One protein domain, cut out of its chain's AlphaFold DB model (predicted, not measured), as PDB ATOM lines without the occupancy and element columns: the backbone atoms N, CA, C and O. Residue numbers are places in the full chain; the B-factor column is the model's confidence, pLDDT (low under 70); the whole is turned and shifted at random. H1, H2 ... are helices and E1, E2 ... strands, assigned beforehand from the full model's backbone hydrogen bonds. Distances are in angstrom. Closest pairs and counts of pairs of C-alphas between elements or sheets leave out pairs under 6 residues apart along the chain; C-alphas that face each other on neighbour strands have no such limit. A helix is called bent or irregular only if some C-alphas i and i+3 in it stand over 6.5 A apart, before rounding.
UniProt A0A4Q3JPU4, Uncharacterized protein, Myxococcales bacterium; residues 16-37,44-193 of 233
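This is residues 16 to 37 and 44 to 193 of the 233 residues of an uncharacterized protein of Myxococcales bacterium (UniProt A0A4Q3JPU4). This is a long helical hairpin with a small head: H1 runs back along the nearly straight H2, H3 carries that line on past the beginning of H1, and H4 and H5 pack crosswise on H3. A small strand hairpin, E1 and E2, sits at the side of the rod. The printed part has 172 residues, mostly helix, in the order E1 E2 H1 H2 H3 H4 H5 H6, with one antiparallel sheet, E1 - E2. It is extended, with a radius of gyration of the C-alphas of 25.5 A and spans of 87 by 31 by 24 A.

Find C-alpha 16 at (233.591, 209.449, 337.176), where E1, residues 16 to 18, begins; E2 is residues 22 to 25. H1, residues 47 to 88, runs 60.6 A from (230.113, 192.572, 338.005). H2, residues 92 to 120, was assigned as one helix by its hydrogen bonds but is bent, with C-alphas 102 and 105 6.5 A apart; its arms are H2a, 92 to 102, and H2b, 105 to 120, 22.2 A. Then come H3, 123 to 142, 28.6 A; H4, 147 to 154; H5, 158 to 171, 20.1 A; and H6, 188 to 193, ending at (242.551, 180.197, 315.265).

Look first at the hairpin E1 and E2: N 18 and O 22 are 2.8 A apart, within hydrogen-bond range. H1 touches H2b with residues 56 to 74 alone, closest at C-alphas 67 and 109, 4.1 A, a shallow tilt of 18 degrees, opposite ways. H3, the hub, touches H5 with residues 131 to 136 alone, closest at C-alphas 132 and 164, 6.3 A, about perpendicular at 84 degrees. H3 and H6 only just touch, with 3 pairs of C-alphas within 8 A. Every O i to N i+4 pair is within hydrogen-bond range in H1, H2a, H2b, H3, H4 and H5; H6 has 1 of 2.

The farthest C-alphas, of Asn 89 and Ala 193, are 88.1 A apart. Residues 38 to 43 are not printed, a gap of 15.7 A between C-alphas 37 and 44. The link H5 to H6 is long, and pLDDT is under 70 at residues 173 to 193.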
ATOM      1  N   GLU A  16     232.973 208.430 336.329       95.81
ATOM      2  CA  GLU A  16     233.591 209.449 337.176       95.81
ATOM      3  C   GLU A  16     234.800 208.876 337.916       95.81
ATOM      4  O   GLU A  16     234.710 207.757 338.432       95.81
ATOM      5  N   PRO A  17     235.904 209.629 338.045       96.19
ATOM      6  CA  PRO A  17     236.993 209.244 338.927       96.19
ATOM      7  C   PRO A  17     236.537 209.268 340.396       96.19
ATOM      8  O   PRO A  17     235.780 210.138 340.828       96.19
ATOM      9  N   SER A  18     237.013 208.312 341.190       96.38
ATOM     10  CA  SER A  18     236.712 208.178 342.616       96.38
ATOM     11  C   SER A  18     237.976 207.831 343.393       96.38
ATOM     12  O   SER A  18     238.678 206.889 343.046       96.38
ATOM     13  N   LYS A  19     238.235 208.528 344.506       95.62
ATOM     14  CA  LYS A  19     239.415 208.260 345.351       95.62
ATOM     15  C   LYS A  19     239.425 206.849 345.947       95.62
ATOM     16  O   LYS A  19     240.490 206.332 346.249       95.62
ATOM     17  N   SER A  20     238.251 206.256 346.170       94.81
ATOM     18  CA  SER A  20     238.103 204.959 346.844       94.81
ATOM     19  C   SER A  20     237.840 203.785 345.906       94.81
ATOM     20  O   SER A  20     238.117 202.655 346.281       94.81
ATOM     21  N   LEU A  21     237.253 204.040 344.734       96.81
ATOM     22  CA  LEU A  21     236.856 203.000 343.774       96.81
ATOM     23  C   LEU A  21     237.614 203.104 342.446       96.81
ATOM     24  O   LEU A  21     237.334 202.330 341.536       96.81
ATOM     25  N   ILE A  22     238.543 204.063 342.332       95.94
ATOM     26  CA  ILE A  22     239.249 204.499 341.113       95.94
ATOM     27  C   ILE A  22     238.286 205.149 340.121       95.94
ATOM     28  O   ILE A  22     238.425 206.325 339.797       95.94
ATOM     29  N   TYR A  23     237.248 204.418 339.726       97.06
ATOM     30  CA  TYR A  23     236.195 204.852 338.830       97.06
ATOM     31  C   TYR A  23     234.831 204.343 339.308       97.06
ATOM     32  O   TYR A  23     234.695 203.242 339.849       97.06
ATOM     33  N   ARG A  24     233.793 205.155 339.109       97.19
ATOM     34  CA  ARG A  24     232.413 204.821 339.474       97.19
ATOM     35  C   ARG A  24     231.414 205.261 338.415       97.19
ATOM     36  O   ARG A  24     231.676 206.125 337.580       97.19
ATOM     37  N   CYS A  25     230.231 204.669 338.477       97.00
ATOM     38  CA  CYS A  25     229.070 205.109 337.720       97.00
ATOM     39  C   CYS A  25     228.536 206.444 338.273       97.00
ATOM     40  O   CYS A  25     228.198 206.504 339.453       97.00
ATOM     41  N   GLY A  26     228.396 207.474 337.429       95.50
ATOM     42  CA  GLY A  26     227.831 208.772 337.839       95.50
ATOM     43  C   GLY A  26     226.359 208.725 338.282       95.50
ATOM     44  O   GLY A  26     225.898 209.626 338.969       95.50
ATOM     45  N   ILE A  27     225.621 207.658 337.939       96.50
ATOM     46  CA  ILE A  27     224.211 207.493 338.338       96.50
ATOM     47  C   ILE A  27     224.072 206.626 339.593       96.50
ATOM     48  O   ILE A  27     223.504 207.064 340.585       96.50
ATOM     49  N   CYS A  28     224.553 205.377 339.565       97.25
ATOM     50  CA  CYS A  28     224.343 204.443 340.681       97.25
ATOM     51  C   CYS A  28     225.479 204.436 341.715       97.25
ATOM     52  O   CYS A  28     225.382 203.727 342.713       97.25
ATOM     53  N   GLY A  29     226.578 205.157 341.471       96.75
ATOM     54  CA  GLY A  29     227.716 205.277 342.389       96.75
ATOM     55  C   GLY A  29     228.581 204.021 342.555       96.75
ATOM     56  O   GLY A  29     229.618 204.095 343.212       96.75
ATOM     57  N   LYS A  30     228.196 202.879 341.969       97.69
ATOM     58  CA  LYS A  30     228.946 201.614 342.058       97.69
ATOM     59  C   LYS A  30     230.252 201.665 341.260       97.69
ATOM     60  O   LYS A  30     230.347 202.390 340.265       97.69
ATOM     61  N   ALA A  31     231.233 200.884 341.711       97.81
ATOM     62  CA  ALA A  31     232.537 200.727 341.076       97.81
ATOM     63  C   ALA A  31     232.391 200.286 339.618       97.81
ATOM     64  O   ALA A  31     231.484 199.529 339.274       97.81
ATOM     65  N   ARG A  32     233.271 200.779 338.749       96.38
ATOM     66  CA  ARG A  32     233.210 200.489 337.317       96.38
ATOM     67  C   ARG A  32     234.592 200.578 336.697       96.38
ATOM     68  O   ARG A  32     235.297 201.535 336.962       96.38
ATOM     69  N   VAL A  33     234.930 199.653 335.805       96.50
ATOM     70  CA  VAL A  33     236.138 199.752 334.972       96.50
ATOM     71  C   VAL A  33     235.787 200.486 333.672       96.50
ATOM     72  O   VAL A  33     234.852 200.041 332.996       96.50
ATOM     73  N   PRO A  34     236.432 201.612 333.319       94.94
ATOM     74  CA  PRO A  34     236.247 202.252 332.018       94.94
ATOM     75  C   PRO A  34     236.894 201.418 330.906       94.94
ATOM     76  O   PRO A  34     237.934 200.802 331.120       94.94
ATOM     77  N   LEU A  35     236.281 201.415 329.724       93.81
ATOM     78  CA  LEU A  35     236.846 200.814 328.522       93.81
ATOM     79  C   LEU A  35     236.870 201.852 327.397       93.81
ATOM     80  O   LEU A  35     235.906 202.585 327.193       93.81
ATOM     81  N   ASP A  36     238.001 201.928 326.700       91.50
ATOM     82  CA  ASP A  36     238.241 202.846 325.578       91.50
ATOM     83  C   ASP A  36     238.378 202.140 324.229       91.50
ATOM     84  O   ASP A  36     238.729 202.760 323.223       91.50
ATOM     85  N   ARG A  37     238.085 200.840 324.184       86.69
ATOM     86  CA  ARG A  37     238.214 200.038 322.970       86.69
ATOM     87  C   ARG A  37     236.850 199.881 322.284       86.69
ATOM     88  O   ARG A  37     235.985 199.195 322.829       86.69
ATOM     89  N   GLY A  44     230.438 190.761 331.456       94.88
ATOM     90  CA  GLY A  44     229.872 191.039 332.777       94.88
ATOM     91  C   GLY A  44     230.466 190.182 333.900       94.88
ATOM     92  O   GLY A  44     229.971 190.241 335.029       94.88
ATOM     93  N   ALA A  45     231.526 189.411 333.635       95.31
ATOM     94  CA  ALA A  45     232.210 188.595 334.640       95.31
ATOM     95  C   ALA A  45     232.786 189.430 335.803       95.31
ATOM     96  O   ALA A  45     232.910 188.944 336.927       95.31
ATOM     97  N   GLU A  46     233.068 190.717 335.579       96.19
ATOM     98  CA  GLU A  46     233.587 191.630 336.596       96.19
ATOM     99  C   GLU A  46     232.523 192.104 337.603       96.19
ATOM    100  O   GLU A  46     232.850 192.547 338.710       96.19
ATOM    101  N   VAL A  47     231.240 192.022 337.238       96.94
ATOM    102  CA  VAL A  47     230.113 192.572 338.005       96.94
ATOM    103  C   VAL A  47     230.064 192.090 339.458       96.94
ATOM    104  O   VAL A  47     229.944 192.952 340.335       96.94
ATOM    105  N   PRO A  48     230.161 190.785 339.783       97.56
ATOM    106  CA  PRO A  48     230.114 190.332 341.174       97.56
ATOM    107  C   PRO A  48     231.295 190.849 342.009       97.56
ATOM    108  O   PRO A  48     231.112 191.229 343.169       97.56
ATOM    109  N   ALA A  49     232.502 190.921 341.443       97.50
ATOM    110  CA  ALA A  49     233.674 191.456 342.137       97.50
ATOM    111  C   ALA A  49     233.522 192.962 342.424       97.50
ATOM    112  O   ALA A  49     233.649 193.398 343.571       97.50
ATOM    113  N   LEU A  50     233.114 193.742 341.419       97.31
ATOM    114  CA  LEU A  50     232.865 195.181 341.563       97.31
ATOM    115  C   LEU A  50     231.680 195.492 342.491       97.31
ATOM    116  O   LEU A  50     231.697 196.487 343.227       97.31
ATOM    117  N   ALA A  51     230.657 194.634 342.510       97.06
ATOM    118  CA  ALA A  51     229.539 194.745 343.440       97.06
ATOM    119  C   ALA A  51     229.992 194.529 344.890       97.06
ATOM    120  O   ALA A  51     229.613 195.318 345.759       97.06
ATOM    121  N   ARG A  52     230.852 193.532 345.153       97.75
ATOM    122  CA  ARG A  52     231.455 193.308 346.479       97.75
ATOM    123  C   ARG A  52     232.302 194.498 346.928       97.75
ATOM    124  O   ARG A  52     232.130 194.962 348.054       97.75
ATOM    125  N   ALA A  53     233.137 195.044 346.045       97.88
ATOM    126  CA  ALA A  53     233.920 196.248 346.332       97.88
ATOM    127  C   ALA A  53     233.026 197.444 346.698       97.88
ATOM    128  O   ALA A  53     233.257 198.132 347.696       97.88
ATOM    129  N   SER A  54     231.960 197.660 345.922       97.50
ATOM    130  CA  SER A  54     230.989 198.729 346.167       97.50
ATOM    131  C   SER A  54     230.265 198.541 347.503       97.50
ATOM    132  O   SER A  54     230.148 199.490 348.275       97.50
ATOM    133  N   ALA A  55     229.829 197.317 347.815       97.44
ATOM    134  CA  ALA A  55     229.163 196.995 349.074       97.44
ATOM    135  C   ALA A  55     230.085 197.212 350.284       97.44
ATOM    136  O   ALA A  55     229.678 197.846 351.257       97.44
ATOM    137  N   ALA A  56     231.344 196.768 350.207       96.88
ATOM    138  CA  ALA A  56     232.345 197.003 351.246       96.88
ATOM    139  C   ALA A  56     232.619 198.504 351.445       96.88
ATOM    140  O   ALA A  56     232.699 198.985 352.579       96.88
ATOM    141  N   HIS A  57     232.686 199.275 350.355       97.50
ATOM    142  CA  HIS A  57     232.851 200.724 350.419       97.50
ATOM    143  C   HIS A  57     231.643 201.427 351.064       97.50
ATOM    144  O   HIS A  57     231.817 202.283 351.938       97.50
ATOM    145  N   MET A  58     230.417 201.044 350.693       96.56
ATOM    146  CA  MET A  58     229.188 201.574 351.298       96.56
ATOM    147  C   MET A  58     229.082 201.200 352.781       96.56
ATOM    148  O   MET A  58     228.771 202.048 353.612       96.56
ATOM    149  N   ALA A  59     229.433 199.968 353.151       96.44
ATOM    150  CA  ALA A  59     229.485 199.560 354.550       96.44
ATOM    151  C   ALA A  59     230.523 200.379 355.334       96.44
ATOM    152  O   ALA A  59     230.230 200.881 356.418       96.44
ATOM    153  N   ALA A  60     231.729 200.567 354.790       96.31
ATOM    154  CA  ALA A  60     232.772 201.362 355.432       96.31
ATOM    155  C   ALA A  60     232.350 202.828 355.630       96.31
ATOM    156  O   ALA A  60     232.614 203.407 356.682       96.31
ATOM    157  N   THR A  61     231.696 203.435 354.638       96.12
ATOM    158  CA  THR A  61     231.195 204.817 354.732       96.12
ATOM    159  C   THR A  61     230.046 204.941 355.730       96.12
ATOM    160  O   THR A  61     230.085 205.850 356.557       96.12
ATOM    161  N   ALA A  62     229.108 203.990 355.754       97.19
ATOM    162  CA  ALA A  62     228.039 203.941 356.752       97.19
ATOM    163  C   ALA A  62     228.589 203.823 358.185       97.19
ATOM    164  O   ALA A  62     228.203 204.595 359.062       97.19
ATOM    165  N   TRP A  63     229.560 202.930 358.419       97.00
ATOM    166  CA  TRP A  63     230.220 202.798 359.725       97.00
ATOM    167  C   TRP A  63     230.960 204.070 360.146       97.00
ATOM    168  O   TRP A  63     230.915 204.437 361.318       97.00
ATOM    169  N   ARG A  64     231.618 204.768 359.210       97.06
ATOM    170  CA  ARG A  64     232.271 206.058 359.497       97.06
ATOM    171  C   ARG A  64     231.262 207.140 359.849       97.06
ATOM    172  O   ARG A  64     231.490 207.860 360.812       97.06
ATOM    173  N   ALA A  65     230.165 207.243 359.100       97.62
ATOM    174  CA  ALA A  65     229.117 208.223 359.366       97.62
ATOM    175  C   ALA A  65     228.471 207.988 360.739       97.62
ATOM    176  O   ALA A  65     228.378 208.916 361.540       97.62
ATOM    177  N   GLY A  66     228.122 206.734 361.055       97.12
ATOM    178  CA  GLY A  66     227.590 206.362 362.368       97.12
ATOM    179  C   GLY A  66     228.575 206.636 363.507       97.12
ATOM    180  O   GLY A  66     228.199 207.217 364.523       97.12
ATOM    181  N   ALA A  67     229.855 206.295 363.324       96.81
ATOM    182  CA  ALA A  67     230.897 206.589 364.308       96.81
ATOM    183  C   ALA A  67     231.095 208.099 364.520       96.81
ATOM    184  O   ALA A  67     231.224 208.539 365.658       96.81
ATOM    185  N   ALA A  68     231.084 208.896 363.447       97.69
ATOM    186  CA  ALA A  68     231.214 210.349 363.528       97.69
ATOM    187  C   ALA A  68     230.031 210.982 364.275       97.69
ATOM    188  O   ALA A  68     230.234 211.840 365.131       97.69
ATOM    189  N   PHE A  69     228.809 210.514 364.008       98.12
ATOM    190  CA  PHE A  69     227.611 210.969 364.711       98.12
ATOM    191  C   PHE A  69     227.658 210.637 366.209       98.12
ATOM    192  O   PHE A  69     227.426 211.509 367.044       98.12
ATOM    193  N   LEU A  70     228.030 209.403 366.568       97.31
ATOM    194  CA  LEU A  70     228.182 208.989 367.969       97.31
ATOM    195  C   LEU A  70     229.300 209.753 368.687       97.31
ATOM    196  O   LEU A  70     229.136 210.137 369.846       97.31
ATOM    197  N   ALA A  71     230.420 210.012 368.010       97.38
ATOM    198  CA  ALA A  71     231.509 210.815 368.557       97.38
ATOM    199  C   ALA A  71     231.054 212.254 368.838       97.38
ATOM    200  O   ALA A  71     231.326 212.779 369.917       97.38
ATOM    201  N   LEU A  72     230.306 212.864 367.911       97.81
ATOM    202  CA  LEU A  72     229.732 214.196 368.097       97.81
ATOM    203  C   LEU A  72     228.756 214.228 369.280       97.81
ATOM    204  O   LEU A  72     228.852 215.112 370.127       97.81
ATOM    205  N   PHE A  73     227.862 213.240 369.379       96.75
ATOM    206  CA  PHE A  73     226.925 213.131 370.499       96.75
ATOM    207  C   PHE A  73     227.653 212.983 371.843       96.75
ATOM    208  O   PHE A  73     227.306 213.645 372.818       96.75
ATOM    209  N   SER A  74     228.716 212.176 371.876       96.62
ATOM    210  CA  SER A  74     229.561 212.003 373.065       96.62
ATOM    211  C   SER A  74     230.249 213.309 373.463       96.62
ATOM    212  O   SER A  74     230.271 213.656 374.640       96.62
ATOM    213  N   ALA A  75     230.774 214.062 372.492       97.44
ATOM    214  CA  ALA A  75     231.415 215.350 372.741       97.44
ATOM    215  C   ALA A  75     230.433 216.374 373.333       97.44
ATOM    216  O   ALA A  75     230.755 217.030 374.322       97.44
ATOM    217  N   VAL A  76     229.217 216.470 372.782       97.38
ATOM    218  CA  VAL A  76     228.159 217.349 373.316       97.38
ATOM    219  C   VAL A  76     227.717 216.902 374.712       97.38
ATOM    220  O   VAL A  76     227.529 217.743 375.593       97.38
ATOM    221  N   GLY A  77     227.596 215.592 374.946       95.00
ATOM    222  CA  GLY A  77     227.268 215.032 376.257       95.00
ATOM    223  C   GLY A  77     228.321 215.360 377.317       95.00
ATOM    224  O   GLY A  77     227.976 215.839 378.395       95.00
ATOM    225  N   LEU A  78     229.606 215.184 376.995       96.19
ATOM    226  CA  LEU A  78     230.720 215.532 377.881       96.19
ATOM    227  C   LEU A  78     230.797 217.038 378.149       96.19
ATOM    228  O   LEU A  78     231.021 217.437 379.288       96.19
ATOM    229  N   LEU A  79     230.569 217.872 377.131       97.31
ATOM    230  CA  LEU A  79     230.518 219.325 377.297       97.31
ATOM    231  C   LEU A  79     229.369 219.743 378.224       97.31
ATOM    232  O   LEU A  79     229.557 220.567 379.113       97.31
ATOM    233  N   SER A  80     228.189 219.147 378.047       95.75
ATOM    234  CA  SER A  80     227.021 219.419 378.892       95.75
ATOM    235  C   SER A  80     227.271 218.982 380.334       95.75
ATOM    236  O   SER A  80     226.999 219.738 381.262       95.75
ATOM    237  N   LEU A  81     227.851 217.791 380.526       95.44
ATOM    238  CA  LEU A  81     228.259 217.304 381.842       95.44
ATOM    239  C   LEU A  81     229.266 218.261 382.486       95.44
ATOM    240  O   LEU A  81     229.076 218.640 383.636       95.44
ATOM    241  N   PHE A  82     230.281 218.703 381.740       96.44
ATOM    242  CA  PHE A  82     231.268 219.672 382.211       96.44
ATOM    243  C   PHE A  82     230.602 220.969 382.698       96.44
ATOM    244  O   PHE A  82     230.834 221.382 383.833       96.44
ATOM    245  N   LEU A  83     229.707 221.561 381.901       97.06
ATOM    246  CA  LEU A  83     228.974 222.779 382.271       97.06
ATOM    247  C   LEU A  83     228.085 222.590 383.511       97.06
ATOM    248  O   LEU A  83     228.037 223.455 384.381       97.06
ATOM    249  N   VAL A  84     227.396 221.451 383.625       95.50
ATOM    250  CA  VAL A  84     226.577 221.132 384.807       95.50
ATOM    251  C   VAL A  84     227.455 220.960 386.045       95.50
ATOM    252  O   VAL A  84     227.108 221.451 387.120       95.50
ATOM    253  N   THR A  85     228.603 220.292 385.904       94.94
ATOM    254  CA  THR A  85     229.513 220.060 387.030       94.94
ATOM    255  C   THR A  85     230.106 221.352 387.576       94.94
ATOM    256  O   THR A  85     230.185 221.500 388.792       94.94
ATOM    257  N   THR A  86     230.449 222.307 386.708       95.44
ATOM    258  CA  THR A  86     230.998 223.605 387.121       95.44
ATOM    259  C   THR A  86     229.939 224.540 387.702       95.44
ATOM    260  O   THR A  86     230.250 225.304 388.611       95.44
ATOM    261  N   ALA A  87     228.692 224.474 387.224       96.50
ATOM    262  CA  ALA A  87     227.616 225.347 387.692       96.50
ATOM    263  C   ALA A  87     226.961 224.878 389.003       96.50
ATOM    264  O   ALA A  87     226.638 225.704 389.854       96.50
ATOM    265  N   LEU A  88     226.730 223.568 389.164       95.94
ATOM    266  CA  LEU A  88     225.889 223.030 390.244       95.94
ATOM    267  C   LEU A  88     226.659 222.256 391.322       95.94
ATOM    268  O   LEU A  88     226.058 221.911 392.334       95.94
ATOM    269  N   ASN A  89     227.953 221.970 391.127       94.06
ATOM    270  CA  ASN A  89     228.759 221.121 392.019       94.06
ATOM    271  C   ASN A  89     228.032 219.825 392.440       94.06
ATOM    272  O   ASN A  89     227.808 219.584 393.630       94.06
ATOM    273  N   PRO A  90     227.621 218.981 391.475       91.62
ATOM    274  CA  PRO A  90     226.955 217.727 391.785       91.62
ATOM    275  C   PRO A  90     227.879 216.823 392.612       91.62
ATOM    276  O   PRO A  90     229.094 216.794 392.412       91.62
ATOM    277  N   GLY A  91     227.297 216.044 393.524       95.12
ATOM    278  CA  GLY A  91     228.054 215.065 394.304       95.12
ATOM    279  C   GLY A  91     228.750 214.021 393.418       95.12
ATOM    280  O   GLY A  91     228.312 213.737 392.300       95.12
ATOM    281  N   ALA A  92     229.812 213.397 393.941       92.75
ATOM    282  CA  ALA A  92     230.663 212.457 393.199       92.75
ATOM    283  C   ALA A  92     229.882 211.323 392.504       92.75
ATOM    284  O   ALA A  92     230.211 210.933 391.384       92.75
ATOM    285  N   VAL A  93     228.809 210.827 393.130       92.38
ATOM    286  CA  VAL A  93     227.958 209.767 392.567       92.38
ATOM    287  C   VAL A  93     227.333 210.205 391.238       92.38
ATOM    288  O   VAL A  93     227.449 209.493 390.243       92.38
ATOM    289  N   ALA A  94     226.741 211.402 391.183       92.50
ATOM    290  CA  ALA A  94     226.117 211.930 389.970       92.50
ATOM    291  C   ALA A  94     227.143 212.165 388.850       92.50
ATOM    292  O   ALA A  94     226.872 211.846 387.692       92.50
ATOM    293  N   LEU A  95     228.342 212.646 389.196       95.00
ATOM    294  CA  LEU A  95     229.436 212.817 388.237       95.00
ATOM    295  C   LEU A  95     229.883 211.472 387.649       95.00
ATOM    296  O   LEU A  95     230.057 211.359 386.438       95.00
ATOM    297  N   THR A  96     230.004 210.440 388.486       95.12
ATOM    298  CA  THR A  96     230.413 209.096 388.048       95.12
ATOM    299  C   THR A  96     229.392 208.497 387.077       95.12
ATOM    300  O   THR A  96     229.766 208.021 386.006       95.12
ATOM    301  N   PHE A  97     228.095 208.572 387.401       96.31
ATOM    302  CA  PHE A  97     227.036 208.099 386.503       96.31
ATOM    303  C   PHE A  97     226.966 208.909 385.205       96.31
ATOM    304  O   PHE A  97     226.869 208.322 384.128       96.31
ATOM    305  N   GLY A  98     227.068 210.239 385.288       93.56
ATOM    306  CA  GLY A  98     227.098 211.106 384.110       93.56
ATOM    307  C   GLY A  98     228.255 210.761 383.173       93.56
ATOM    308  O   GLY A  98     228.060 210.658 381.962       93.56
ATOM    309  N   LEU A  99     229.440 210.503 383.730       95.06
ATOM    310  CA  LEU A  99     230.618 210.119 382.959       95.06
ATOM    311  C   LEU A  99     230.439 208.753 382.285       95.06
ATOM    312  O   LEU A  99     230.738 208.618 381.102       95.06
ATOM    313  N   LEU A 100     229.916 207.752 383.000       96.00
ATOM    314  CA  LEU A 100     229.651 206.426 382.429       96.00
ATOM    315  C   LEU A 100     228.662 206.494 381.259       96.00
ATOM    316  O   LEU A 100     228.904 205.891 380.212       96.00
ATOM    317  N   ILE A 101     227.583 207.268 381.406       95.06
ATOM    318  CA  ILE A 101     226.586 207.473 380.345       95.06
ATOM    319  C   ILE A 101     227.218 208.190 379.146       95.06
ATOM    320  O   ILE A 101     226.985 207.790 378.006       95.06
ATOM    321  N   ALA A 102     228.046 209.210 379.383       92.81
ATOM    322  CA  ALA A 102     228.713 209.961 378.322       92.81
ATOM    323  C   ALA A 102     229.794 209.143 377.585       92.81
ATOM    324  O   ALA A 102     230.021 209.352 376.393       92.81
ATOM    325  N   LEU A 103     230.442 208.189 378.263       94.06
ATOM    326  CA  LEU A 103     231.480 207.333 377.676       94.06
ATOM    327  C   LEU A 103     230.925 206.196 376.809       94.06
ATOM    328  O   LEU A 103     231.612 205.741 375.892       94.06
ATOM    329  N   LEU A 104     229.696 205.739 377.054       96.44
ATOM    330  CA  LEU A 104     229.080 204.652 376.290       96.44
ATOM    331  C   LEU A 104     229.007 204.928 374.768       96.44
ATOM    332  O   LEU A 104     229.501 204.098 373.995       96.44
ATOM    333  N   PRO A 105     228.479 206.076 374.291       96.00
ATOM    334  CA  PRO A 105     228.491 206.397 372.864       96.00
ATOM    335  C   PRO A 105     229.913 206.594 372.312       96.00
ATOM    336  O   PRO A 105     230.152 206.267 371.148       96.00
ATOM    337  N   ALA A 106     230.881 207.022 373.132       96.00
ATOM    338  CA  ALA A 106     232.275 207.161 372.709       96.00
ATOM    339  C   ALA A 106     232.917 205.791 372.431       96.00
ATOM    340  O   ALA A 106     233.611 205.614 371.426       96.00
ATOM    341  N   GLY A 107     232.623 204.791 373.268       97.50
ATOM    342  CA  GLY A 107     233.028 203.404 373.039       97.50
ATOM    343  C   GLY A 107     232.439 202.826 371.746       97.50
ATOM    344  O   GLY A 107     233.162 202.234 370.941       97.50
ATOM    345  N   LEU A 108     231.146 203.061 371.494       97.44
ATOM    346  CA  LEU A 108     230.483 202.643 370.252       97.44
ATOM    347  C   LEU A 108     231.046 203.360 369.016       97.44
ATOM    348  O   LEU A 108     231.217 202.732 367.969       97.44
ATOM    349  N   ALA A 109     231.394 204.643 369.134       97.81
ATOM    350  CA  ALA A 109     232.061 205.389 368.072       97.81
ATOM    351  C   ALA A 109     233.428 204.775 367.727       97.81
ATOM    352  O   ALA A 109     233.724 204.530 366.554       97.81
ATOM    353  N   ALA A 110     234.240 204.455 368.741       97.88
ATOM    354  CA  ALA A 110     235.533 203.802 368.550       97.88
ATOM    355  C   ALA A 110     235.386 202.429 367.870       97.88
ATOM    356  O   ALA A 110     236.103 202.127 366.910       97.88
ATOM    357  N   TYR A 111     234.412 201.623 368.306       98.06
ATOM    358  CA  TYR A 111     234.082 200.342 367.678       98.06
ATOM    359  C   TYR A 111     233.664 200.508 366.207       98.06
ATOM    360  O   TYR A 111     234.193 199.823 365.327       98.06
ATOM    361  N   GLY A 112     232.771 201.459 365.915       96.69
ATOM    362  CA  GLY A 112     232.337 201.758 364.551       96.69
ATOM    363  C   GLY A 112     233.503 202.178 363.650       96.69
ATOM    364  O   GLY A 112     233.623 201.701 362.518       96.69
ATOM    365  N   PHE A 113     234.440 202.977 364.169       97.62
ATOM    366  CA  PHE A 113     235.641 203.364 363.431       97.62
ATOM    367  C   PHE A 113     236.543 202.161 363.116       97.62
ATOM    368  O   PHE A 113     236.983 202.004 361.973       97.62
ATOM    369  N   GLN A 114     236.760 201.258 364.078       98.00
ATOM    370  CA  GLN A 114     237.501 200.014 363.837       98.00
ATOM    371  C   GLN A 114     236.813 199.129 362.793       98.00
ATOM    372  O   GLN A 114     237.474 198.594 361.898       98.00
ATOM    373  N   ARG A 115     235.483 198.994 362.856       97.06
ATOM    374  CA  ARG A 115     234.729 198.196 361.885       97.06
ATOM    375  C   ARG A 115     234.801 198.804 360.489       97.06
ATOM    376  O   ARG A 115     234.982 198.063 359.525       97.06
ATOM    377  N   SER A 116     234.771 200.133 360.383       96.81
ATOM    378  CA  SER A 116     234.931 200.818 359.101       96.81
ATOM    379  C   SER A 116     236.288 200.547 358.441       96.81
ATOM    380  O   SER A 116     236.336 200.343 357.229       96.81
ATOM    381  N   LYS A 117     237.382 200.470 359.219       97.00
ATOM    382  CA  LYS A 117     238.713 200.091 358.713       97.00
ATOM    383  C   LYS A 117     238.726 198.665 358.169       97.00
ATOM    384  O   LYS A 117     239.230 198.447 357.072       97.00
ATOM    385  N   LYS A 118     238.121 197.718 358.897       96.81
ATOM    386  CA  LYS A 118     238.004 196.320 358.448       96.81
ATOM    387  C   LYS A 118     237.239 196.214 357.125       96.81
ATOM    388  O   LYS A 118     237.671 195.481 356.251       96.81
ATOM    389  N   GLN A 119     236.150 196.966 356.961       96.38
ATOM    390  CA  GLN A 119     235.387 196.991 355.705       96.38
ATOM    391  C   GLN A 119     236.160 197.667 354.567       96.38
ATOM    392  O   GLN A 119     236.158 197.176 353.445       96.38
ATOM    393  N   ALA A 120     236.876 198.758 354.852       96.25
ATOM    394  CA  ALA A 120     237.698 199.435 353.853       96.25
ATOM    395  C   ALA A 120     238.828 198.538 353.313       96.25
ATOM    396  O   ALA A 120     239.133 198.609 352.129       96.25
ATOM    397  N   ALA A 121     239.396 197.663 354.147       97.12
ATOM    398  CA  ALA A 121     240.423 196.707 353.731       97.12
ATOM    399  C   ALA A 121     239.915 195.646 352.732       97.12
ATOM    400  O   ALA A 121     240.719 195.056 352.019       97.12
ATOM    401  N   LEU A 122     238.598 195.417 352.650       96.88
ATOM    402  CA  LEU A 122     237.993 194.478 351.694       96.88
ATOM    403  C   LEU A 122     237.757 195.098 350.308       96.88
ATOM    404  O   LEU A 122     237.449 194.373 349.365       96.88
ATOM    405  N   VAL A 123     237.873 196.423 350.175       97.69
ATOM    406  CA  VAL A 123     237.583 197.132 348.920       97.69
ATOM    407  C   VAL A 123     238.649 196.836 347.867       97.69
ATOM    408  O   VAL A 123     238.299 196.389 346.780       97.69
ATOM    409  N   GLU A 124     239.928 197.028 348.201       96.75
ATOM    410  CA  GLU A 124     241.048 196.838 347.265       96.75
ATOM    411  C   GLU A 124     241.094 195.432 346.637       96.75
ATOM    412  O   GLU A 124     241.089 195.353 345.412       96.75
ATOM    413  N   PRO A 125     241.047 194.312 347.395       97.12
ATOM    414  CA  PRO A 125     241.113 192.982 346.783       97.12
ATOM    415  C   PRO A 125     239.906 192.678 345.886       97.12
ATOM    416  O   PRO A 125     240.044 192.007 344.866       97.12
ATOM    417  N   ALA A 126     238.715 193.179 346.235       97.50
ATOM    418  CA  ALA A 126     237.522 193.005 345.411       97.50
ATOM    419  C   ALA A 126     237.570 193.864 344.135       97.50
ATOM    420  O   ALA A 126     237.076 193.434 343.091       97.50
ATOM    421  N   LEU A 127     238.169 195.058 344.205       97.56
ATOM    422  CA  LEU A 127     238.442 195.874 343.025       97.56
ATOM    423  C   LEU A 127     239.454 195.176 342.123       97.56
ATOM    424  O   LEU A 127     239.143 194.963 340.955       97.56
ATOM    425  N   ASP A 128     240.612 194.788 342.652       96.75
ATOM    426  CA  ASP A 128     241.673 194.132 341.884       96.75
ATOM    427  C   ASP A 128     241.160 192.877 341.165       96.75
ATOM    428  O   ASP A 128     241.481 192.662 339.999       96.75
ATOM    429  N   GLU A 129     240.283 192.096 341.798       97.06
ATOM    430  CA  GLU A 129     239.612 190.972 341.141       97.06
ATOM    431  C   GLU A 129     238.771 191.402 339.929       97.06
ATOM    432  O   GLU A 129     238.905 190.838 338.844       97.06
ATOM    433  N   GLY A 130     237.947 192.443 340.079       96.88
ATOM    434  CA  GLY A 130     237.160 192.985 338.970       96.88
ATOM    435  C   GLY A 130     238.038 193.509 337.831       96.88
ATOM    436  O   GLY A 130     237.769 193.232 336.665       96.88
ATOM    437  N   TRP A 131     239.125 194.211 338.157       97.31
ATOM    438  CA  TRP A 131     240.081 194.720 337.171       97.31
ATOM    439  C   TRP A 131     240.811 193.600 336.430       97.31
ATOM    440  O   TRP A 131     240.954 193.681 335.210       97.31
ATOM    441  N   ARG A 132     241.216 192.532 337.126       96.75
ATOM    442  CA  ARG A 132     241.817 191.345 336.499       96.75
ATOM    443  C   ARG A 132     240.848 190.643 335.555       96.75
ATOM    444  O   ARG A 132     241.262 190.253 334.467       96.75
ATOM    445  N   SER A 133     239.576 190.521 335.937       96.25
ATOM    446  CA  SER A 133     238.543 189.944 335.070       96.25
ATOM    447  C   SER A 133     238.403 190.730 333.764       96.25
ATOM    448  O   SER A 133     238.421 190.133 332.691       96.25
ATOM    449  N   VAL A 134     238.323 192.065 333.835       96.50
ATOM    450  CA  VAL A 134     238.218 192.909 332.631       96.50
ATOM    451  C   VAL A 134     239.505 192.868 331.807       96.50
ATOM    452  O   VAL A 134     239.444 192.743 330.590       96.50
ATOM    453  N   ALA A 135     240.676 192.940 332.443       95.94
ATOM    454  CA  ALA A 135     241.954 192.872 331.741       95.94
ATOM    455  C   ALA A 135     242.118 191.545 330.980       95.94
ATOM    456  O   ALA A 135     242.539 191.552 329.827       95.94
ATOM    457  N   ARG A 136     241.715 190.419 331.586       95.12
ATOM    458  CA  ARG A 136     241.699 189.111 330.919       95.12
ATOM    459  C   ARG A 136     240.803 189.120 329.688       95.12
ATOM    460  O   ARG A 136     241.222 188.661 328.636       95.12
ATOM    461  N   GLU A 137     239.604 189.681 329.802       94.62
ATOM    462  CA  GLU A 137     238.671 189.778 328.680       94.62
ATOM    463  C   GLU A 137     239.210 190.659 327.540       94.62
ATOM    464  O   GLU A 137     239.078 190.305 326.369       94.62
ATOM    465  N   VAL A 138     239.878 191.769 327.869       95.00
ATOM    466  CA  VAL A 138     240.548 192.623 326.876       95.00
ATOM    467  C   VAL A 138     241.647 191.857 326.141       95.00
ATOM    468  O   VAL A 138     241.720 191.944 324.916       95.00
ATOM    469  N   ILE A 139     242.473 191.096 326.859       93.44
ATOM    470  CA  ILE A 139     243.553 190.288 326.273       93.44
ATOM    471  C   ILE A 139     242.982 189.156 325.407       93.44
ATOM    472  O   ILE A 139     243.428 188.967 324.277       93.44
ATOM    473  N   ASP A 140     241.957 188.454 325.896       92.44
ATOM    474  CA  ASP A 140     241.294 187.360 325.180       92.44
ATOM    475  C   ASP A 140     240.683 187.818 323.846       92.44
ATOM    476  O   ASP A 140     240.711 187.065 322.875       92.44
ATOM    477  N   GLN A 141     240.128 189.035 323.788       93.25
ATOM    478  CA  GLN A 141     239.522 189.579 322.566       93.25
ATOM    479  C   GLN A 141     240.534 190.249 321.632       93.25
ATOM    480  O   GLN A 141     240.320 190.288 320.422       93.25
ATOM    481  N   ALA A 142     241.613 190.814 322.169       91.12
ATOM    482  CA  ALA A 142     242.588 191.543 321.368       91.12
ATOM    483  C   ALA A 142     243.731 190.669 320.831       91.12
ATOM    484  O   ALA A 142     244.403 191.087 319.891       91.12
ATOM    485  N   GLY A 143     243.942 189.473 321.384       88.06
ATOM    486  CA  GLY A 143     245.016 188.584 320.953       88.06
ATOM    487  C   GLY A 143     246.315 188.920 321.670       88.06
ATOM    488  O   GLY A 143     246.573 188.360 322.737       88.06
ATOM    489  N   THR A 144     247.106 189.826 321.094       85.38
ATOM    490  CA  THR A 144     248.333 190.349 321.699       85.38
ATOM    491  C   THR A 144     248.145 191.768 322.216       85.38
ATOM    492  O   THR A 144     247.480 192.584 321.577       85.38
ATOM    493  N   LEU A 145     248.706 192.071 323.388       89.81
ATOM    494  CA  LEU A 145     248.655 193.422 323.942       89.81
ATOM    495  C   LEU A 145     249.917 193.775 324.727       89.81
ATOM    496  O   LEU A 145     250.386 193.001 325.565       89.81
ATOM    497  N   SER A 146     250.419 194.980 324.482       91.75
ATOM    498  CA  SER A 146     251.428 195.635 325.316       91.75
ATOM    499  C   SER A 146     250.806 196.277 326.565       91.75
ATOM    500  O   SER A 146     249.605 196.557 326.634       91.75
ATOM    501  N   ASP A 147     251.646 196.572 327.555       93.38
ATOM    502  CA  ASP A 147     251.301 197.355 328.748       93.38
ATOM    503  C   ASP A 147     250.714 198.738 328.404       93.38
ATOM    504  O   ASP A 147     249.723 199.159 329.002       93.38
ATOM    505  N   VAL A 148     251.266 199.420 327.396       95.31
ATOM    506  CA  VAL A 148     250.795 200.733 326.924       95.31
ATOM    507  C   VAL A 148     249.401 200.641 326.301       95.31
ATOM    508  O   VAL A 148     248.548 201.505 326.535       95.31
ATOM    509  N   GLU A 149     249.140 199.600 325.513       95.38
ATOM    510  CA  GLU A 149     247.823 199.375 324.918       95.38
ATOM    511  C   GLU A 149     246.783 199.019 325.977       95.38
ATOM    512  O   GLU A 149     245.646 199.486 325.887       95.38
ATOM    513  N   LEU A 150     247.170 198.260 327.009       95.62
ATOM    514  CA  LEU A 150     246.266 197.879 328.091       95.62
ATOM    515  C   LEU A 150     245.939 199.090 328.963       95.62
ATOM    516  O   LEU A 150     244.773 199.325 329.283       95.62
ATOM    517  N   ALA A 151     246.950 199.901 329.282       96.25
ATOM    518  CA  ALA A 151     246.795 201.160 330.000       96.25
ATOM    519  C   ALA A 151     245.810 202.090 329.284       96.25
ATOM    520  O   ALA A 151     244.879 202.616 329.900       96.25
ATOM    521  N   ARG A 152     245.953 202.228 327.958       95.94
ATOM    522  CA  ARG A 152     245.033 203.015 327.129       95.94
ATOM    523  C   ARG A 152     243.631 202.409 327.105       95.94
ATOM    524  O   ARG A 152     242.665 203.142 327.285       95.94
ATOM    525  N   ALA A 153     243.512 201.096 326.914       95.31
ATOM    526  CA  ALA A 153     242.222 200.414 326.838       95.31
ATOM    527  C   ALA A 153     241.417 200.530 328.140       95.31
ATOM    528  O   ALA A 153     240.199 200.677 328.083       95.31
ATOM    529  N   LEU A 154     242.090 200.486 329.292       95.75
ATOM    530  CA  LEU A 154     241.470 200.513 330.618       95.75
ATOM    531  C   LEU A 154     241.494 201.895 331.301       95.75
ATOM    532  O   LEU A 154     241.072 202.013 332.452       95.75
ATOM    533  N   ARG A 155     242.011 202.939 330.635       95.00
ATOM    534  CA  ARG A 155     242.263 204.281 331.208       95.00
ATOM    535  C   ARG A 155     242.983 204.249 332.563       95.00
ATOM    536  O   ARG A 155     242.568 204.920 333.515       95.00
ATOM    537  N   VAL A 156     244.050 203.467 332.659       95.81
ATOM    538  CA  VAL A 156     244.919 203.415 333.846       95.81
ATOM    539  C   VAL A 156     246.326 203.867 333.505       95.81
ATOM    540  O   VAL A 156     246.692 203.995 332.339       95.81
ATOM    541  N   ASP A 157     247.106 204.142 334.542       95.81
ATOM    542  CA  ASP A 157     248.539 204.342 334.413       95.81
ATOM    543  C   ASP A 157     249.244 203.059 333.942       95.81
ATOM    544  O   ASP A 157     248.748 201.937 334.100       95.81
ATOM    545  N   ARG A 158     250.415 203.254 333.333       96.12
ATOM    546  CA  ARG A 158     251.233 202.172 332.784       96.12
ATOM    547  C   ARG A 158     251.647 201.175 333.867       96.12
ATOM    548  O   ARG A 158     251.516 199.977 333.645       96.12
ATOM    549  N   ASP A 159     252.047 201.662 335.039       95.69
ATOM    550  CA  ASP A 159     252.511 200.830 336.153       95.69
ATOM    551  C   ASP A 159     251.403 199.875 336.636       95.69
ATOM    552  O   ASP A 159     251.637 198.693 336.907       95.69
ATOM    553  N   ARG A 160     250.151 200.347 336.695       95.75
ATOM    554  CA  ARG A 160     248.993 199.511 337.030       95.75
ATOM    555  C   ARG A 160     248.667 198.504 335.933       95.75
ATOM    556  O   ARG A 160     248.310 197.371 336.261       95.75
ATOM    557  N   ALA A 161     248.771 198.889 334.662       96.31
ATOM    558  CA  ALA A 161     248.587 197.960 333.549       96.31
ATOM    559  C   ALA A 161     249.644 196.845 333.568       96.31
ATOM    560  O   ALA A 161     249.290 195.672 333.475       96.31
ATOM    561  N   GLU A 162     250.911 197.193 333.790       95.50
ATOM    562  CA  GLU A 162     252.006 196.238 333.972       95.50
ATOM    563  C   GLU A 162     251.729 195.298 335.154       95.50
ATOM    564  O   GLU A 162     251.784 194.076 335.008       95.50
ATOM    565  N   LYS A 163     251.320 195.837 336.311       95.62
ATOM    566  CA  LYS A 163     250.946 195.024 337.478       95.62
ATOM    567  C   LYS A 163     249.816 194.037 337.162       95.62
ATOM    568  O   LYS A 163     249.878 192.889 337.603       95.62
ATOM    569  N   LEU A 164     248.791 194.453 336.413       95.62
ATOM    570  CA  LEU A 164     247.695 193.571 335.992       95.62
ATOM    571  C   LEU A 164     248.193 192.459 335.063       95.62
ATOM    572  O   LEU A 164     247.817 191.304 335.253       95.62
ATOM    573  N   LEU A 165     249.068 192.783 334.110       93.94
ATOM    574  CA  LEU A 165     249.688 191.804 333.217       93.94
ATOM    575  C   LEU A 165     250.521 190.772 333.992       93.94
ATOM    576  O   LEU A 165     250.354 189.572 333.784       93.94
ATOM    577  N   VAL A 166     251.337 191.214 334.952       93.75
ATOM    578  CA  VAL A 166     252.121 190.328 335.834       93.75
ATOM    579  C   VAL A 166     251.215 189.440 336.700       93.75
ATOM    580  O   VAL A 166     251.492 188.258 336.893       93.75
ATOM    581  N   GLN A 167     250.099 189.967 337.212       93.69
ATOM    582  CA  GLN A 167     249.131 189.170 337.976       93.69
ATOM    583  C   GLN A 167     248.392 188.140 337.110       93.69
ATOM    584  O   GLN A 167     248.049 187.057 337.585       93.69
ATOM    585  N   LEU A 168     248.115 188.466 335.848       92.88
ATOM    586  CA  LEU A 168     247.489 187.537 334.910       92.88
ATOM    587  C   LEU A 168     248.464 186.445 334.461       92.88
ATOM    588  O   LEU A 168     248.063 185.282 334.411       92.88
ATOM    589  N   ALA A 169     249.731 186.803 334.236       89.31
ATOM    590  CA  ALA A 169     250.831 185.877 333.975       89.31
ATOM    591  C   ALA A 169     250.986 184.812 335.068       89.31
ATOM    592  O   ALA A 169     251.244 183.650 334.775       89.31
ATOM    593  N   SER A 170     250.828 185.199 336.337       90.12
ATOM    594  CA  SER A 170     251.000 184.272 337.461       90.12
ATOM    595  C   SER A 170     249.793 183.367 337.706       90.12
ATOM    596  O   SER A 170     249.945 182.289 338.274       90.12
ATOM    597  N   THR A 171     248.592 183.793 337.299       86.75
ATOM    598  CA  THR A 171     247.339 183.068 337.578       86.75
ATOM    599  C   THR A 171     246.921 182.148 336.429       86.75
ATOM    600  O   THR A 171     246.171 181.198 336.642       86.75
ATOM    601  N   SER A 172     247.376 182.417 335.206       72.81
ATOM    602  CA  SER A 172     247.048 181.619 334.026       72.81
ATOM    603  C   SER A 172     248.332 181.046 333.424       72.81
ATOM    604  O   SER A 172     249.295 181.795 333.289       72.81
ATOM    605  N   PRO A 173     248.380 179.764 333.014       61.59
ATOM    606  CA  PRO A 173     249.557 179.143 332.395       61.59
ATOM    607  C   PRO A 173     249.849 179.663 330.967       61.59
ATOM    608  O   PRO A 173     250.298 178.910 330.101       61.59
ATOM    609  N   VAL A 174     249.589 180.946 330.694       53.66
ATOM    610  CA  VAL A 174     249.906 181.605 329.425       53.66
ATOM    611  C   VAL A 174     251.424 181.622 329.278       53.66
ATOM    612  O   VAL A 174     252.136 182.303 330.012       53.66
ATOM    613  N   ARG A 175     251.938 180.819 328.344       54.16
ATOM    614  CA  ARG A 175     253.371 180.763 328.049       54.16
ATOM    615  C   ARG A 175     253.809 182.089 327.434       54.16
ATOM    616  O   ARG A 175     253.409 182.409 326.321       54.16
ATOM    617  N   HIS A 176     254.670 182.813 328.140       50.09
ATOM    618  CA  HIS A 176     255.360 183.980 327.606       50.09
ATOM    619  C   HIS A 176     256.286 183.569 326.457       50.09
ATOM    620  O   HIS A 176     257.222 182.795 326.664       50.09
ATOM    621  N   GLN A 177     256.065 184.107 325.260       48.06
ATOM    622  CA  GLN A 177     257.139 184.247 324.282       48.06
ATOM    623  C   GLN A 177     257.881 185.540 324.620       48.06
ATOM    624  O   GLN A 177     257.455 186.634 324.276       48.06
ATOM    625  N   LEU A 178     258.962 185.397 325.389       49.19
ATOM    626  CA  LEU A 178     259.928 186.464 325.636       49.19
ATOM    627  C   LEU A 178     260.808 186.594 324.391       49.19
ATOM    628  O   LEU A 178     261.888 186.012 324.323       49.19
ATOM    629  N   GLU A 179     260.319 187.305 323.382       44.75
ATOM    630  CA  GLU A 179     261.178 187.862 322.339       44.75
ATOM    631  C   GLU A 179     261.733 189.195 322.868       44.75
ATOM    632  O   GLU A 179     261.061 189.880 323.632       44.75
ATOM    633  N   ALA A 180     263.000 189.500 322.589       49.72
ATOM    634  CA  ALA A 180     263.859 190.394 323.378       49.72
ATOM    635  C   ALA A 180     263.564 191.919 323.296       49.72
ATOM    636  O   ALA A 180     264.500 192.715 323.273       49.72
ATOM    637  N   ASP A 181     262.295 192.329 323.275       52.12
ATOM    638  CA  ASP A 181     261.823 193.723 323.353       52.12
ATOM    639  C   ASP A 181     260.401 193.754 324.000       52.12
ATOM    640  O   ASP A 181     259.916 192.683 324.366       52.12
ATOM    641  N   PRO A 182     259.753 194.910 324.285       54.94
ATOM    642  CA  PRO A 182     258.862 195.113 325.444       54.94
ATOM    643  C   PRO A 182     257.831 193.998 325.672       54.94
ATOM    644  O   PRO A 182     257.194 193.545 324.725       54.94
ATOM    645  N   LEU A 183     257.648 193.611 326.948       60.00
ATOM    646  CA  LEU A 183     256.755 192.548 327.442       60.00
ATOM    647  C   LEU A 183     255.432 192.485 326.661       60.00
ATOM    648  O   LEU A 183     254.454 193.154 326.996       60.00
ATOM    649  N   THR A 184     255.412 191.665 325.615       59.16
ATOM    650  CA  THR A 184     254.243 191.472 324.766       59.16
ATOM    651  C   THR A 184     253.523 190.228 325.260       59.16
ATOM    652  O   THR A 184     254.117 189.158 325.390       59.16
ATOM    653  N   PHE A 185     252.245 190.368 325.599       59.41
ATOM    654  CA  PHE A 185     251.414 189.245 326.021       59.41
ATOM    655  C   PHE A 185     250.630 188.720 324.835       59.41
ATOM    656  O   PHE A 185     250.003 189.515 324.151       59.41
ATOM    657  N   GLU A 186     250.625 187.404 324.626       59.84
ATOM    658  CA  GLU A 186     249.813 186.731 323.609       59.84
ATOM    659  C   GLU A 186     248.783 185.819 324.284       59.84
ATOM    660  O   GLU A 186     249.129 184.979 325.117       59.84
ATOM    661  N   SER A 187     247.500 185.994 323.961       53.62
ATOM    662  CA  SER A 187     246.429 185.160 324.506       53.62
ATOM    663  C   SER A 187     246.447 183.748 323.891       53.62
ATOM    664  O   SER A 187     246.665 183.593 322.686       53.62
ATOM    665  N   PRO A 188     246.142 182.686 324.664       54.81
ATOM    666  CA  PRO A 188     246.130 181.314 324.148       54.81
ATOM    667  C   PRO A 188     245.139 181.074 322.998       54.81
ATOM    668  O   PRO A 188     245.359 180.184 322.179       54.81
ATOM    669  N   ARG A 189     244.046 181.851 322.917       54.56
ATOM    670  CA  ARG A 189     243.001 181.676 321.892       54.56
ATOM    671  C   ARG A 189     243.424 182.152 320.504       54.56
ATOM    672  O   ARG A 189     243.020 181.525 319.528       54.56
ATOM    673  N   ALA A 190     244.260 183.189 320.407       54.78
ATOM    674  CA  ALA A 190     244.751 183.687 319.118       54.78
ATOM    675  C   ALA A 190     245.506 182.598 318.337       54.78
ATOM    676  O   ALA A 190     245.370 182.484 317.123       54.78
ATOM    677  N   ARG A 191     246.212 181.717 319.052       50.91
ATOM    678  CA  ARG A 191     246.990 180.634 318.446       50.91
ATOM    679  C   ARG A 191     246.150 179.434 318.004       50.91
ATOM    680  O   ARG A 191     246.581 178.674 317.144       50.91
ATOM    681  N   VAL A 192     244.959 179.244 318.579       53.97
ATOM    682  CA  VAL A 192     244.057 178.158 318.160       53.97
ATOM    683  C   VAL A 192     243.394 178.501 316.828       53.97
ATOM    684  O   VAL A 192     243.233 177.608 316.012       53.97
ATOM    685  N   ALA A 193     243.103 179.778 316.555       54.59
ATOM    686  CA  ALA A 193     242.551 180.197 315.265       54.59
ATOM    687  C   ALA A 193     243.513 179.934 314.088       54.59
ATOM    688  O   ALA A 193     243.055 179.552 313.019       54.59
TER     689      ALA A 193